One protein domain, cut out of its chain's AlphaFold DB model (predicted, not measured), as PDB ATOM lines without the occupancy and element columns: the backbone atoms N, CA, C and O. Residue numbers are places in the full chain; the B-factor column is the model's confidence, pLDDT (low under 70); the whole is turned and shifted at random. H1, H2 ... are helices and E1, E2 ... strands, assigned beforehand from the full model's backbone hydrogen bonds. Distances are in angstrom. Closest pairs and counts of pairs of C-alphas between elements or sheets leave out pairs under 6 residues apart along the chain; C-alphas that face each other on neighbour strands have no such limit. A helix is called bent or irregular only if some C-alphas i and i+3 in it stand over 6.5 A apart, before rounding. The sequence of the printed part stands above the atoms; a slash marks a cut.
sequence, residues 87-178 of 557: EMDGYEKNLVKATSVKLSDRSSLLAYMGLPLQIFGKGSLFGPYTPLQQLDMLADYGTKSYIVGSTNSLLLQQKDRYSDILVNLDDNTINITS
ATOM      1  N   GLU A  87     123.335  86.740 101.800       74.88
ATOM      2  CA  GLU A  87     122.364  87.833 101.634       74.88
ATOM      3  C   GLU A  87     121.393  87.980 102.822       74.88
ATOM      4  O   GLU A  87     120.781  89.047 102.983       74.88
ATOM      5  N   MET A  88     121.281  86.951 103.672       73.19
ATOM      6  CA  MET A  88     120.320  86.887 104.777       73.19
ATOM      7  C   MET A  88     120.692  87.799 105.955       73.19
ATOM      8  O   MET A  88     121.858  88.056 106.255       73.19
ATOM      9  N   ASP A  89     119.655  88.364 106.581       76.81
ATOM     10  CA  ASP A  89     119.749  89.462 107.555       76.81
ATOM     11  C   ASP A  89     118.382  89.706 108.240       76.81
ATOM     12  O   ASP A  89     117.856  90.817 108.295       76.81
ATOM     13  N   GLY A  90     117.703  88.651 108.674       73.19
ATOM     14  CA  GLY A  90     116.455  88.717 109.436       73.19
ATOM     15  C   GLY A  90     116.660  89.269 110.848       73.19
ATOM     16  O   GLY A  90     115.841  90.063 111.318       73.19
ATOM     17  N   TYR A  91     117.763  88.903 111.505       76.88
ATOM     18  CA  TYR A  91     118.036  89.259 112.898       76.88
ATOM     19  C   TYR A  91     118.130  90.774 113.166       76.88
ATOM     20  O   TYR A  91     117.334  91.270 113.962       76.88
ATOM     21  N   GLU A  92     119.018  91.551 112.510       81.25
ATOM     22  CA  GLU A  92     119.124  93.002 112.812       81.25
ATOM     23  C   GLU A  92     117.806  93.738 112.507       81.25
ATOM     24  O   GLU A  92     117.426  94.651 113.241       81.25
ATOM     25  N   LYS A  93     117.059  93.309 111.481       81.94
ATOM     26  CA  LYS A  93     115.770  93.916 111.105       81.94
ATOM     27  C   LYS A  93     114.675  93.746 112.166       81.94
ATOM     28  O   LYS A  93     113.771  94.576 112.222       81.94
ATOM     29  N   ASN A  94     114.750  92.697 112.986       81.12
ATOM     30  CA  ASN A  94     113.767  92.380 114.029       81.12
ATOM     31  C   ASN A  94     114.279  92.645 115.458       81.12
ATOM     32  O   ASN A  94     113.543  92.432 116.424       81.12
ATOM     33  N   LEU A  95     115.524  93.104 115.618       82.19
ATOM     34  CA  LEU A  95     116.152  93.290 116.922       82.19
ATOM     35  C   LEU A  95     115.583  94.514 117.660       82.19
ATOM     36  O   LEU A  95     115.626  95.644 117.175       82.19
ATOM     37  N   VAL A  96     115.076  94.298 118.876       83.50
ATOM     38  CA  VAL A  96     114.497  95.348 119.727       83.50
ATOM     39  C   VAL A  96     115.328  95.503 120.998       83.50
ATOM     40  O   VAL A  96     115.475  94.555 121.767       83.50
ATOM     41  N   LYS A  97     115.828  96.719 121.258       86.19
ATOM     42  CA  LYS A  97     116.516  97.055 122.514       86.19
ATOM     43  C   LYS A  97     115.583  96.837 123.710       86.19
ATOM     44  O   LYS A  97     114.530  97.470 123.807       86.19
ATOM     45  N   ALA A  98     115.997  95.988 124.647       84.56
ATOM     46  CA  ALA A  98     115.269  95.769 125.889       84.56
ATOM     47  C   ALA A  98     115.282  97.033 126.771       84.56
ATOM     48  O   ALA A  98     116.313  97.675 126.965       84.56
ATOM     49  N   THR A  99     114.123  97.379 127.333       83.12
ATOM     50  CA  THR A  99     113.918  98.589 128.155       83.12
ATOM     51  C   THR A  99     113.786  98.303 129.652       83.12
ATOM     52  O   THR A  99     113.679  99.229 130.453       83.12
ATOM     53  N   SER A 100     113.770  97.029 130.050       83.44
ATOM     54  CA  SER A 100     113.711  96.604 131.451       83.44
ATOM     55  C   SER A 100     114.380  95.243 131.628       83.44
ATOM     56  O   SER A 100     114.426  94.446 130.692       83.44
ATOM     57  N   VAL A 101     114.879  94.981 132.837       84.19
ATOM     58  CA  VAL A 101     115.597  93.754 133.193       84.19
ATOM     59  C   VAL A 101     114.973  93.104 134.427       84.19
ATOM     60  O   VAL A 101     114.638  93.779 135.402       84.19
ATOM     61  N   LYS A 102     114.829  91.778 134.406       83.19
ATOM     62  CA  LYS A 102     114.466  90.968 135.572       83.19
ATOM     63  C   LYS A 102     115.664  90.108 135.957       83.19
ATOM     64  O   LYS A 102     115.873  89.050 135.382       83.19
ATOM     65  N   LEU A 103     116.412  90.523 136.979       78.50
ATOM     66  CA  LEU A 103     117.598  89.793 137.466       78.50
ATOM     67  C   LEU A 103     117.297  88.362 137.966       78.50
ATOM     68  O   LEU A 103     118.209  87.574 138.175       78.50
ATOM     69  N   SER A 104     116.020  88.021 138.170       72.56
ATOM     70  CA  SER A 104     115.545  86.678 138.527       72.56
ATOM     71  C   SER A 104     115.312  85.743 137.331       72.56
ATOM     72  O   SER A 104     114.883  84.611 137.534       72.56
ATOM     73  N   ASP A 105     115.486  86.225 136.100       79.56
ATOM     74  CA  ASP A 105     115.154  85.533 134.853       79.56
ATOM     75  C   ASP A 105     116.341  85.651 133.886       79.56
ATOM     76  O   ASP A 105     116.631  86.732 133.370       79.56
ATOM     77  N   ARG A 106     117.033  84.526 133.648       77.38
ATOM     78  CA  ARG A 106     118.227  84.461 132.788       77.38
ATOM     79  C   ARG A 106     117.941  85.005 131.389       77.38
ATOM     80  O   ARG A 106     118.733  85.792 130.882       77.38
ATOM     81  N   SER A 107     116.800  84.663 130.792       78.12
ATOM     82  CA  SER A 107     116.450  85.128 129.445       78.12
ATOM     83  C   SER A 107     116.229  86.642 129.410       78.12
ATOM     84  O   SER A 107     116.667  87.306 128.473       78.12
ATOM     85  N   SER A 108     115.626  87.215 130.458       78.81
ATOM     86  CA  SER A 108     115.487  88.672 130.587       78.81
ATOM     87  C   SER A 108     116.818  89.387 130.838       78.81
ATOM     88  O   SER A 108     116.966  90.522 130.387       78.81
ATOM     89  N   LEU A 109     117.761  88.765 131.553       81.25
ATOM     90  CA  LEU A 109     119.100  89.318 131.769       81.25
ATOM     91  C   LEU A 109     119.921  89.299 130.475       81.25
ATOM     92  O   LEU A 109     120.415  90.345 130.062       81.25
ATOM     93  N   LEU A 110     120.015  88.146 129.807       83.50
ATOM     94  CA  LEU A 110     120.763  87.987 128.556       83.50
ATOM     95  C   LEU A 110     120.253  88.947 127.470       83.50
ATOM     96  O   LEU A 110     121.052  89.673 126.877       83.50
ATOM     97  N   ALA A 111     118.932  89.047 127.286       83.88
ATOM     98  CA  ALA A 111     118.338  89.980 126.327       83.88
ATOM     99  C   ALA A 111     118.627  91.458 126.660       83.88
ATOM    100  O   ALA A 111     118.843  92.257 125.751       83.88
ATOM    101  N   TYR A 112     118.679  91.842 127.944       86.50
ATOM    102  CA  TYR A 112     119.043  93.210 128.339       86.50
ATOM    103  C   TYR A 112     120.533  93.520 128.127       86.50
ATOM    104  O   TYR A 112     120.895  94.635 127.753       86.50
ATOM    105  N   MET A 113     121.396  92.517 128.291       83.88
ATOM    106  CA  MET A 113     122.833  92.612 128.013       83.88
ATOM    107  C   MET A 113     123.169  92.563 126.506       83.88
ATOM    108  O   MET A 113     124.335  92.707 126.135       83.88
ATOM    109  N   GLY A 114     122.166  92.393 125.633       84.44
ATOM    110  CA  GLY A 114     122.326  92.329 124.176       84.44
ATOM    111  C   GLY A 114     122.821  90.979 123.659       84.44
ATOM    112  O   GLY A 114     123.535  90.941 122.661       84.44
ATOM    113  N   LEU A 115     122.495  89.887 124.357       84.50
ATOM    114  CA  LEU A 115     122.876  88.523 123.992       84.50
ATOM    115  C   LEU A 115     121.694  87.753 123.361       84.50
ATOM    116  O   LEU A 115     120.546  87.995 123.747       84.50
ATOM    117  N   PRO A 116     121.944  86.798 122.439       82.94
ATOM    118  CA  PRO A 116     123.256  86.351 121.954       82.94
ATOM    119  C   PRO A 116     123.961  87.387 121.065       82.94
ATOM    120  O   PRO A 116     123.319  88.172 120.373       82.94
ATOM    121  N   LEU A 117     125.297  87.369 121.060       83.44
ATOM    122  CA  LEU A 117     126.077  88.140 120.091       83.44
ATOM    123  C   LEU A 117     125.877  87.530 118.697       83.44
ATOM    124  O   LEU A 117     126.236  86.376 118.470       83.44
ATOM    125  N   GLN A 118     125.337  88.304 117.755       80.81
ATOM    126  CA  GLN A 118     125.102  87.841 116.385       80.81
ATOM    127  C   GLN A 118     126.423  87.739 115.602       80.81
ATOM    128  O   GLN A 118     126.895  88.727 115.036       80.81
ATOM    129  N   ILE A 119     127.055  86.563 115.628       78.69
ATOM    130  CA  ILE A 119     128.333  86.292 114.943       78.69
ATOM    131  C   ILE A 119     128.131  86.170 113.423       78.69
ATOM    132  O   ILE A 119     128.968  86.642 112.657       78.69
ATOM    133  N   PHE A 120     127.007  85.590 112.994       79.88
ATOM    134  CA  PHE A 120     126.621  85.466 111.589       79.88
ATOM    135  C   PHE A 120     125.551  86.512 111.252       79.88
ATOM    136  O   PHE A 120     124.435  86.454 111.756       79.88
ATOM    137  N   GLY A 121     125.899  87.500 110.435       76.06
ATOM    138  CA  GLY A 121     124.960  88.485 109.884       76.06
ATOM    139  C   GLY A 121     125.232  88.713 108.400       76.06
ATOM    140  O   GLY A 121     125.989  87.954 107.797       76.06
ATOM    141  N   LYS A 122     124.687  89.779 107.805       82.31
ATOM    142  CA  LYS A 122     124.828  90.024 106.362       82.31
ATOM    143  C   LYS A 122     126.278  89.914 105.857       82.31
ATOM    144  O   LYS A 122     127.154  90.685 106.260       82.31
ATOM    145  N   GLY A 123     126.499  89.008 104.909       83.19
ATOM    146  CA  GLY A 123     127.807  88.654 104.360       83.19
ATOM    147  C   GLY A 123     128.532  87.539 105.121       83.19
ATOM    148  O   GLY A 123     129.742  87.411 104.955       83.19
ATOM    149  N   SER A 124     127.842  86.767 105.963       85.19
ATOM    150  CA  SER A 124     128.419  85.650 106.729       85.19
ATOM    151  C   SER A 124     127.831  84.312 106.281       85.19
ATOM    152  O   SER A 124     126.654  84.250 105.939       85.19
ATOM    153  N   LEU A 125     128.615  83.233 106.355       83.56
ATOM    154  CA  LEU A 125     128.137  81.867 106.106       83.56
ATOM    155  C   LEU A 125     128.528  80.903 107.237       83.56
ATOM    156  O   LEU A 125     129.672  80.882 107.694       83.56
ATOM    157  N   PHE A 126     127.599  80.040 107.634       84.81
ATOM    158  CA  PHE A 126     127.850  78.885 108.486       84.81
ATOM    159  C   PHE A 126     127.500  77.593 107.745       84.81
ATOM    160  O   PHE A 126     126.350  77.377 107.369       84.81
ATOM    161  N   GLY A 127     128.491  76.722 107.561       80.94
ATOM    162  CA  GLY A 127     128.319  75.426 106.905       80.94
ATOM    163  C   GLY A 127     128.952  74.305 107.726       80.94
ATOM    164  O   GLY A 127     130.145  74.060 107.560       80.94
ATOM    165  N   PRO A 128     128.199  73.588 108.585       80.06
ATOM    166  CA  PRO A 128     128.720  72.450 109.354       80.06
ATOM    167  C   PRO A 128     129.443  71.412 108.483       80.06
ATOM    168  O   PRO A 128     130.445  70.835 108.900       80.06
ATOM    169  N   TYR A 129     128.977  71.244 107.243       82.62
ATOM    170  CA  TYR A 129     129.701  70.571 106.173       82.62
ATOM    171  C   TYR A 129     129.492  71.304 104.839       82.62
ATOM    172  O   TYR A 129     128.367  71.403 104.352       82.62
ATOM    173  N   THR A 130     130.574  71.791 104.232       79.19
ATOM    174  CA  THR A 130     130.568  72.503 102.947       79.19
ATOM    175  C   THR A 130     131.187  71.630 101.842       79.19
ATOM    176  O   THR A 130     132.378  71.290 101.913       79.19
ATOM    177  N   PRO A 131     130.411  71.253 100.805       77.75
ATOM    178  CA  PRO A 131     130.893  70.482  99.663       77.75
ATOM    179  C   PRO A 131     131.712  71.341  98.683       77.75
ATOM    180  O   PRO A 131     131.594  72.565  98.637       77.75
ATOM    181  N   LEU A 132     132.512  70.683  97.836       76.38
ATOM    182  CA  LEU A 132     133.431  71.324  96.879       76.38
ATOM    183  C   LEU A 132     132.752  72.369  95.971       76.38
ATOM    184  O   LEU A 132     133.347  73.391  95.647       76.38
ATOM    185  N   GLN A 133     131.504  72.120  95.581       78.31
ATOM    186  CA  GLN A 133     130.708  72.976  94.701       78.31
ATOM    187  C   GLN A 133     130.395  74.356  95.306       78.31
ATOM    188  O   GLN A 133     130.058  75.270  94.564       78.31
ATOM    189  N   GLN A 134     130.508  74.517  96.629       76.00
ATOM    190  CA  GLN A 134     130.287  75.788  97.322       76.00
ATOM    191  C   GLN A 134     131.588  76.571  97.585       76.00
ATOM    192  O   GLN A 134     131.516  77.681  98.106       76.00
ATOM    193  N   LEU A 135     132.774  76.074  97.196       78.81
ATOM    194  CA  LEU A 135     134.027  76.824  97.405       78.81
ATOM    195  C   LEU A 135     134.063  78.164  96.660       78.81
ATOM    196  O   LEU A 135     134.657  79.113  97.163       78.81
ATOM    197  N   ASP A 136     133.420  78.270  95.497       81.44
ATOM    198  CA  ASP A 136     133.363  79.538  94.762       81.44
ATOM    199  C   ASP A 136     132.483  80.580  95.483       81.44
ATOM    200  O   ASP A 136     132.774  81.768  95.407       81.44
ATOM    201  N   MET A 137     131.499  80.147  96.284       82.44
ATOM    202  CA  MET A 137     130.712  81.019  97.172       82.44
ATOM    203  C   MET A 137     131.534  81.509  98.378       82.44
ATOM    204  O   MET A 137     131.349  82.637  98.824       82.44
ATOM    205  N   LEU A 138     132.495  80.714  98.873       82.94
ATOM    206  CA  LEU A 138     133.450  81.147  99.912       82.94
ATOM    207  C   LEU A 138     134.497  82.148  99.397       82.94
ATOM    208  O   LEU A 138     135.169  82.799 100.195       82.94
ATOM    209  N   ALA A 139     134.670  82.230  98.076       83.19
ATOM    210  CA  ALA A 139     135.580  83.157  97.406       83.19
ATOM    211  C   ALA A 139     134.854  84.327  96.715       83.19
ATOM    212  O   ALA A 139     135.516  85.138  96.060       83.19
ATOM    213  N   ASP A 140     133.527  84.418  96.840       86.44
ATOM    214  CA  ASP A 140     132.749  85.531  96.301       86.44
ATOM    215  C   ASP A 140     132.845  86.787  97.184       86.44
ATOM    216  O   ASP A 140     132.997  86.719  98.402       86.44
ATOM    217  N   TYR A 141     132.711  87.956  96.555       79.75
ATOM    218  CA  TYR A 141     132.785  89.259  97.214       79.75
ATOM    219  C   TYR A 141     131.627  89.532  98.197       79.75
ATOM    220  O   TYR A 141     131.765  90.370  99.092       79.75
ATOM    221  N   GLY A 142     130.488  88.840  98.065       81.88
ATOM    222  CA  GLY A 142     129.397  88.885  99.041       81.88
ATOM    223  C   GLY A 142     129.763  88.254 100.390       81.88
ATOM    224  O   GLY A 142     129.297  88.724 101.432       81.88
ATOM    225  N   THR A 143     130.633  87.239 100.390       86.25
ATOM    226  CA  THR A 143     130.994  86.457 101.578       86.25
ATOM    227  C   THR A 143     132.203  87.070 102.291       86.25
ATOM    228  O   THR A 143     133.355  86.874 101.915       86.25
ATOM    229  N   LYS A 144     131.941  87.821 103.363       86.94
ATOM    230  CA  LYS A 144     132.942  88.539 104.173       86.94
ATOM    231  C   LYS A 144     133.515  87.715 105.324       86.94
ATOM    232  O   LYS A 144     134.607  88.015 105.798       86.94
ATOM    233  N   SER A 145     132.761  86.743 105.829       87.88
ATOM    234  CA  SER A 145     133.178  85.857 106.916       87.88
ATOM    235  C   SER A 145     132.507  84.495 106.776       87.88
ATOM    236  O   SER A 145     131.417  84.378 106.212       87.88
ATOM    237  N   TYR A 146     133.145  83.445 107.287       87.81
ATOM    238  CA  TYR A 146     132.516  82.132 107.354       87.81
ATOM    239  C   TYR A 146     133.136  81.226 108.410       87.81
ATOM    240  O   TYR A 146     134.308  81.356 108.760       87.81
ATOM    241  N   ILE A 147     132.339  80.268 108.877       88.88
ATOM    242  CA  ILE A 147     132.810  79.080 109.589       88.88
ATOM    243  C   ILE A 147     132.273  77.869 108.824       88.88
ATOM    244  O   ILE A 147     131.061  77.665 108.748       88.88
ATOM    245  N   VAL A 148     133.182  77.083 108.244       86.88
ATOM    246  CA  VAL A 148     132.849  75.898 107.444       86.88
ATOM    247  C   VAL A 148     133.622  74.668 107.909       86.88
ATOM    248  O   VAL A 148     134.827  74.738 108.152       86.88
ATOM    249  N   GLY A 149     132.936  73.533 108.006       88.12
ATOM    250  CA  GLY A 149     133.555  72.213 108.108       88.12
ATOM    251  C   GLY A 149     133.702  71.592 106.721       88.12
ATOM    252  O   GLY A 149     132.834  71.754 105.867       88.12
ATOM    253  N   SER A 150     134.789  70.870 106.451       83.31
ATOM    254  CA  SER A 150     134.917  70.096 105.210       83.31
ATOM    255  C   SER A 150     135.971  69.003 105.349       83.31
ATOM    256  O   SER A 150     136.991  69.192 106.005       83.31
ATOM    257  N   THR A 151     135.752  67.874 104.679       84.88
ATOM    258  CA  THR A 151     136.711  66.758 104.575       84.88
ATOM    259  C   THR A 151     137.632  66.883 103.354       84.88
ATOM    260  O   THR A 151     138.433  65.992 103.072       84.88
ATOM    261  N   ASN A 152     137.515  67.969 102.582       79.25
ATOM    262  CA  ASN A 152     138.195  68.107 101.301       79.25
ATOM    263  C   ASN A 152     139.619  68.670 101.442       79.25
ATOM    264  O   ASN A 152     139.821  69.852 101.719       79.25
ATOM    265  N   SER A 153     140.619  67.842 101.136       80.69
ATOM    266  CA  SER A 153     142.040  68.212 101.184       80.69
ATOM    267  C   SER A 153     142.453  69.330 100.213       80.69
ATOM    268  O   SER A 153     143.528  69.905 100.389       80.69
ATOM    269  N   LEU A 154     141.611  69.722  99.246       79.25
ATOM    270  CA  LEU A 154     141.836  70.922  98.432       79.25
ATOM    271  C   LEU A 154     141.876  72.203  99.286       79.25
ATOM    272  O   LEU A 154     142.673  73.093  98.995       79.25
ATOM    273  N   LEU A 155     141.083  72.277 100.362       78.44
ATOM    274  CA  LEU A 155     141.121  73.398 101.309       78.44
ATOM    275  C   LEU A 155     142.443  73.447 102.087       78.44
ATOM    276  O   LEU A 155     142.950  74.530 102.353       78.44
ATOM    277  N   LEU A 156     143.059  72.294 102.369       81.00
ATOM    278  CA  LEU A 156     144.397  72.227 102.968       81.00
ATOM    279  C   LEU A 156     145.477  72.689 101.972       81.00
ATOM    280  O   LEU A 156     146.407  73.403 102.345       81.00
ATOM    281  N   GLN A 157     145.341  72.320 100.691       83.62
ATOM    282  CA  GLN A 157     146.267  72.715  99.619       83.62
ATOM    283  C   GLN A 157     146.174  74.207  99.262       83.62
ATOM    284  O   GLN A 157     147.196  74.832  98.991       83.62
ATOM    285  N   GLN A 158     144.968  74.782  99.264       84.38
ATOM    286  CA  GLN A 158     144.707  76.200  98.975       84.38
ATOM    287  C   GLN A 158     144.340  76.995 100.242       84.38
ATOM    288  O   GLN A 158     143.594  77.973 100.172       84.38
ATOM    289  N   LYS A 159     144.885  76.606 101.405       83.88
ATOM    290  CA  LYS A 159     144.578  77.222 102.709       83.88
ATOM    291  C   LYS A 159     144.731  78.745 102.722       83.88
ATOM    292  O   LYS A 159     143.889  79.439 103.274       83.88
ATOM    293  N   ASP A 160     145.743  79.278 102.037       83.38
ATOM    294  CA  ASP A 160     146.038  80.719 102.001       83.38
ATOM    295  C   ASP A 160     145.107  81.506 101.048       83.38
ATOM    296  O   ASP A 160     145.271  82.711 100.883       83.38
ATOM    297  N   ARG A 161     144.138  80.825 100.412       84.12
ATOM    298  CA  ARG A 161     143.061  81.403  99.588       84.12
ATOM    299  C   ARG A 161     141.680  81.285 100.246       84.12
ATOM    300  O   ARG A 161     140.845  82.151 100.019       84.12
ATOM    301  N   TYR A 162     141.444  80.224 101.023       83.94
ATOM    302  CA  TYR A 162     140.131  79.874 101.590       83.94
ATOM    303  C   TYR A 162     140.110  79.807 103.132       83.94
ATOM    304  O   TYR A 162     139.193  79.227 103.712       83.94
ATOM    305  N   SER A 163     141.133  80.324 103.821       87.25
ATOM    306  CA  SER A 163     141.136  80.401 105.288       87.25
ATOM    307  C   SER A 163     142.101  81.457 105.840       87.25
ATOM    308  O   SER A 163     143.309  81.400 105.603       87.25
ATOM    309  N   ASP A 164     141.579  82.368 106.665       89.56
ATOM    310  CA  ASP A 164     142.370  83.166 107.617       89.56
ATOM    311  C   ASP A 164     142.828  82.329 108.831       89.56
ATOM    312  O   ASP A 164     143.863  82.597 109.451       89.56
ATOM    313  N   ILE A 165     142.030  81.312 109.181       91.62
ATOM    314  CA  ILE A 165     142.243  80.368 110.280       91.62
ATOM    315  C   ILE A 165     141.838  78.976 109.791       91.62
ATOM    316  O   ILE A 165     140.686  78.760 109.422       91.62
ATOM    317  N   LEU A 166     142.771  78.027 109.825       90.56
ATOM    318  CA  LEU A 166     142.531  76.620 109.506       90.56
ATOM    319  C   LEU A 166     142.725  75.763 110.759       90.56
ATOM    320  O   LEU A 166     143.829  75.701 111.302       90.56
ATOM    321  N   VAL A 167     141.671  75.075 111.196       91.12
ATOM    322  CA  VAL A 167     141.730  74.073 112.271       91.12
ATOM    323  C   VAL A 167     141.782  72.691 111.625       91.12
ATOM    324  O   VAL A 167     140.792  72.260 111.041       91.12
ATOM    325  N   ASN A 168     142.921  71.996 111.711       88.62
ATOM    326  CA  ASN A 168     142.999  70.593 111.312       88.62
ATOM    327  C   ASN A 168     142.747  69.691 112.526       88.62
ATOM    328  O   ASN A 168     143.549  69.676 113.463       88.62
ATOM    329  N   LEU A 169     141.654  68.928 112.485       87.75
ATOM    330  CA  LEU A 169     141.276  67.975 113.531       87.75
ATOM    331  C   LEU A 169     142.111  66.683 113.481       87.75
ATOM    332  O   LEU A 169     142.344  66.092 114.532       87.75
ATOM    333  N   ASP A 170     142.628  66.291 112.311       85.81
ATOM    334  CA  ASP A 170     143.475  65.094 112.169       85.81
ATOM    335  C   ASP A 170     144.828  65.287 112.879       85.81
ATOM    336  O   ASP A 170     145.265  64.446 113.664       85.81
ATOM    337  N   ASP A 171     145.472  66.441 112.655       86.25
ATOM    338  CA  ASP A 171     146.745  66.812 113.296       86.25
ATOM    339  C   ASP A 171     146.562  67.458 114.685       86.25
ATOM    340  O   ASP A 171     147.542  67.667 115.399       86.25
ATOM    341  N   ASN A 172     145.331  67.840 115.054       87.06
ATOM    342  CA  ASN A 172     145.020  68.733 116.182       87.06
ATOM    343  C   ASN A 172     145.812  70.063 116.145       87.06
ATOM    344  O   ASN A 172     146.344  70.521 117.159       87.06
ATOM    345  N   THR A 173     145.904  70.705 114.971       88.25
ATOM    346  CA  THR A 173     146.648  71.969 114.784       88.25
ATOM    347  C   THR A 173     145.760  73.140 114.372       88.25
ATOM    348  O   THR A 173     144.833  72.999 113.578       88.25
ATOM    349  N   ILE A 174     146.081  74.335 114.883       91.06
ATOM    350  CA  ILE A 174     145.414  75.597 114.536       91.06
ATOM    351  C   ILE A 174     146.408  76.489 113.784       91.06
ATOM    352  O   ILE A 174     147.411  76.940 114.337       91.06
ATOM    353  N   ASN A 175     146.119  76.752 112.513       89.62
ATOM    354  CA  ASN A 175     146.964  77.505 111.596       89.62
ATOM    355  C   ASN A 175     146.304  78.843 111.244       89.62
ATOM    356  O   ASN A 175     145.490  78.925 110.330       89.62
ATOM    357  N   ILE A 176     146.678  79.905 111.961       91.50
ATOM    358  CA  ILE A 176     146.260  81.279 111.645       91.50
ATOM    359  C   ILE A 176     147.178  81.821 110.537       91.50
ATOM    360  O   ILE A 176     148.353  82.105 110.793       91.50
ATOM    361  N   THR A 177     146.674  81.936 109.310       88.00
ATOM    362  CA  THR A 177     147.424  82.459 108.149       88.00
ATOM    363  C   THR A 177     147.536  83.987 108.218       88.00
ATOM    364  O   THR A 177     148.584  84.556 107.910       88.00
ATOM    365  N   SER A 178     146.484  84.644 108.708       86.25
ATOM    366  CA  SER A 178     146.357  86.098 108.782       86.25
ATOM    367  C   SER A 178     147.150  86.720 109.934       86.25
ATOM    368  O   SER A 178     146.974  86.383 111.106       86.25
TER     369      SER A 178
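What this domain is: This is residues 87 to 178 of the 557 residues of the protein "Late secretory pathway protein" of Lachnellula willkommii (UniProt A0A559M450). A small head of two separate two-stranded sheets, E1 with E2 and E3 with E4, with H3, H4 and H5 around them, is joined to a loose arm, residues 87 to 119, which runs out as an open loop holding the short helices H1 and H2 and makes much of the length. The printed part has 92 residues, with five named helices and four named strands in the order H1 H2 E1 H3 E2 H4 H5 E3 E4. E1 and E2 are parallel, E3 and E4 antiparallel; the class is mixed, helices and strands, with under half of the residues in named elements. The whole is loose, with a radius of gyration of the C-alphas of 17.7 A, and spans 51 by 30 by 23 A.

How they stand to each other: H1, residues 90 to 94, and H2, residues 106 to 112, are apart. E1, residues 124 to 127, H3, residues 132 to 138, and E2, residues 145 to 148, form a strand-helix-strand unit, two parallel neighbour strands with a helix between them in the chain, and its crossover is right-handed. E1 and E2 differ by 2 degrees in direction; N 125 and O 145 are within hydrogen-bond range at 3.0 A. The closest C-alphas of H3 and E2, those of Leu 138 and Tyr 146, are 7.6 A apart. H4, residues 153 to 157, and H5, residues 159 to 162, are close but not clearly touching, the closest C-alphas, Leu 155 and Tyr 162, being 6.6 A apart. H3 and H5 are also close but not clearly touching, with the C-alphas of Leu 138 and Tyr 162 closest at 7.0 A. E3, residues 165 to 168, and E4, residues 173 to 176, form an antiparallel hairpin at 168 degrees, with N 175 and O 166 at 2.8 A, within hydrogen-bond range. E2 and E3 are apart. Every O i to N i+4 pair is within hydrogen-bond range in H1, H2 and H4; H3 has 1 of 3, beside 3 of 4 O i to N i+3 pairs, and H5 is too short for an O i to N i+4 pair.

Where its parts are: H1 begins at C-alpha 90, (116.455, 88.717, 109.436). H2 is 9.8 A long, E1 10.2 A, and H3 10.3 A; H3 is irregular, with C-alphas 133 and 136 7.1 A apart. E2 measures 10.0 A and begins at C-alpha 145, (133.178, 85.857, 106.916). H4 and H5 are short, 6.4 A and 5.3 A. E3 is 9.9 A and E4 9.8 A long, and E4 ends at C-alpha 176, (146.260, 81.279, 111.645).

The domain as a whole: The two C-alphas farthest apart, those of Ser 104 and Gln 157, are 51.5 A apart. The links H1 to H2 and H2 to E1 are long, with 11 residues each. The printed part has no cut. Its mean pLDDT is 83.0, and no printed residue is under 70.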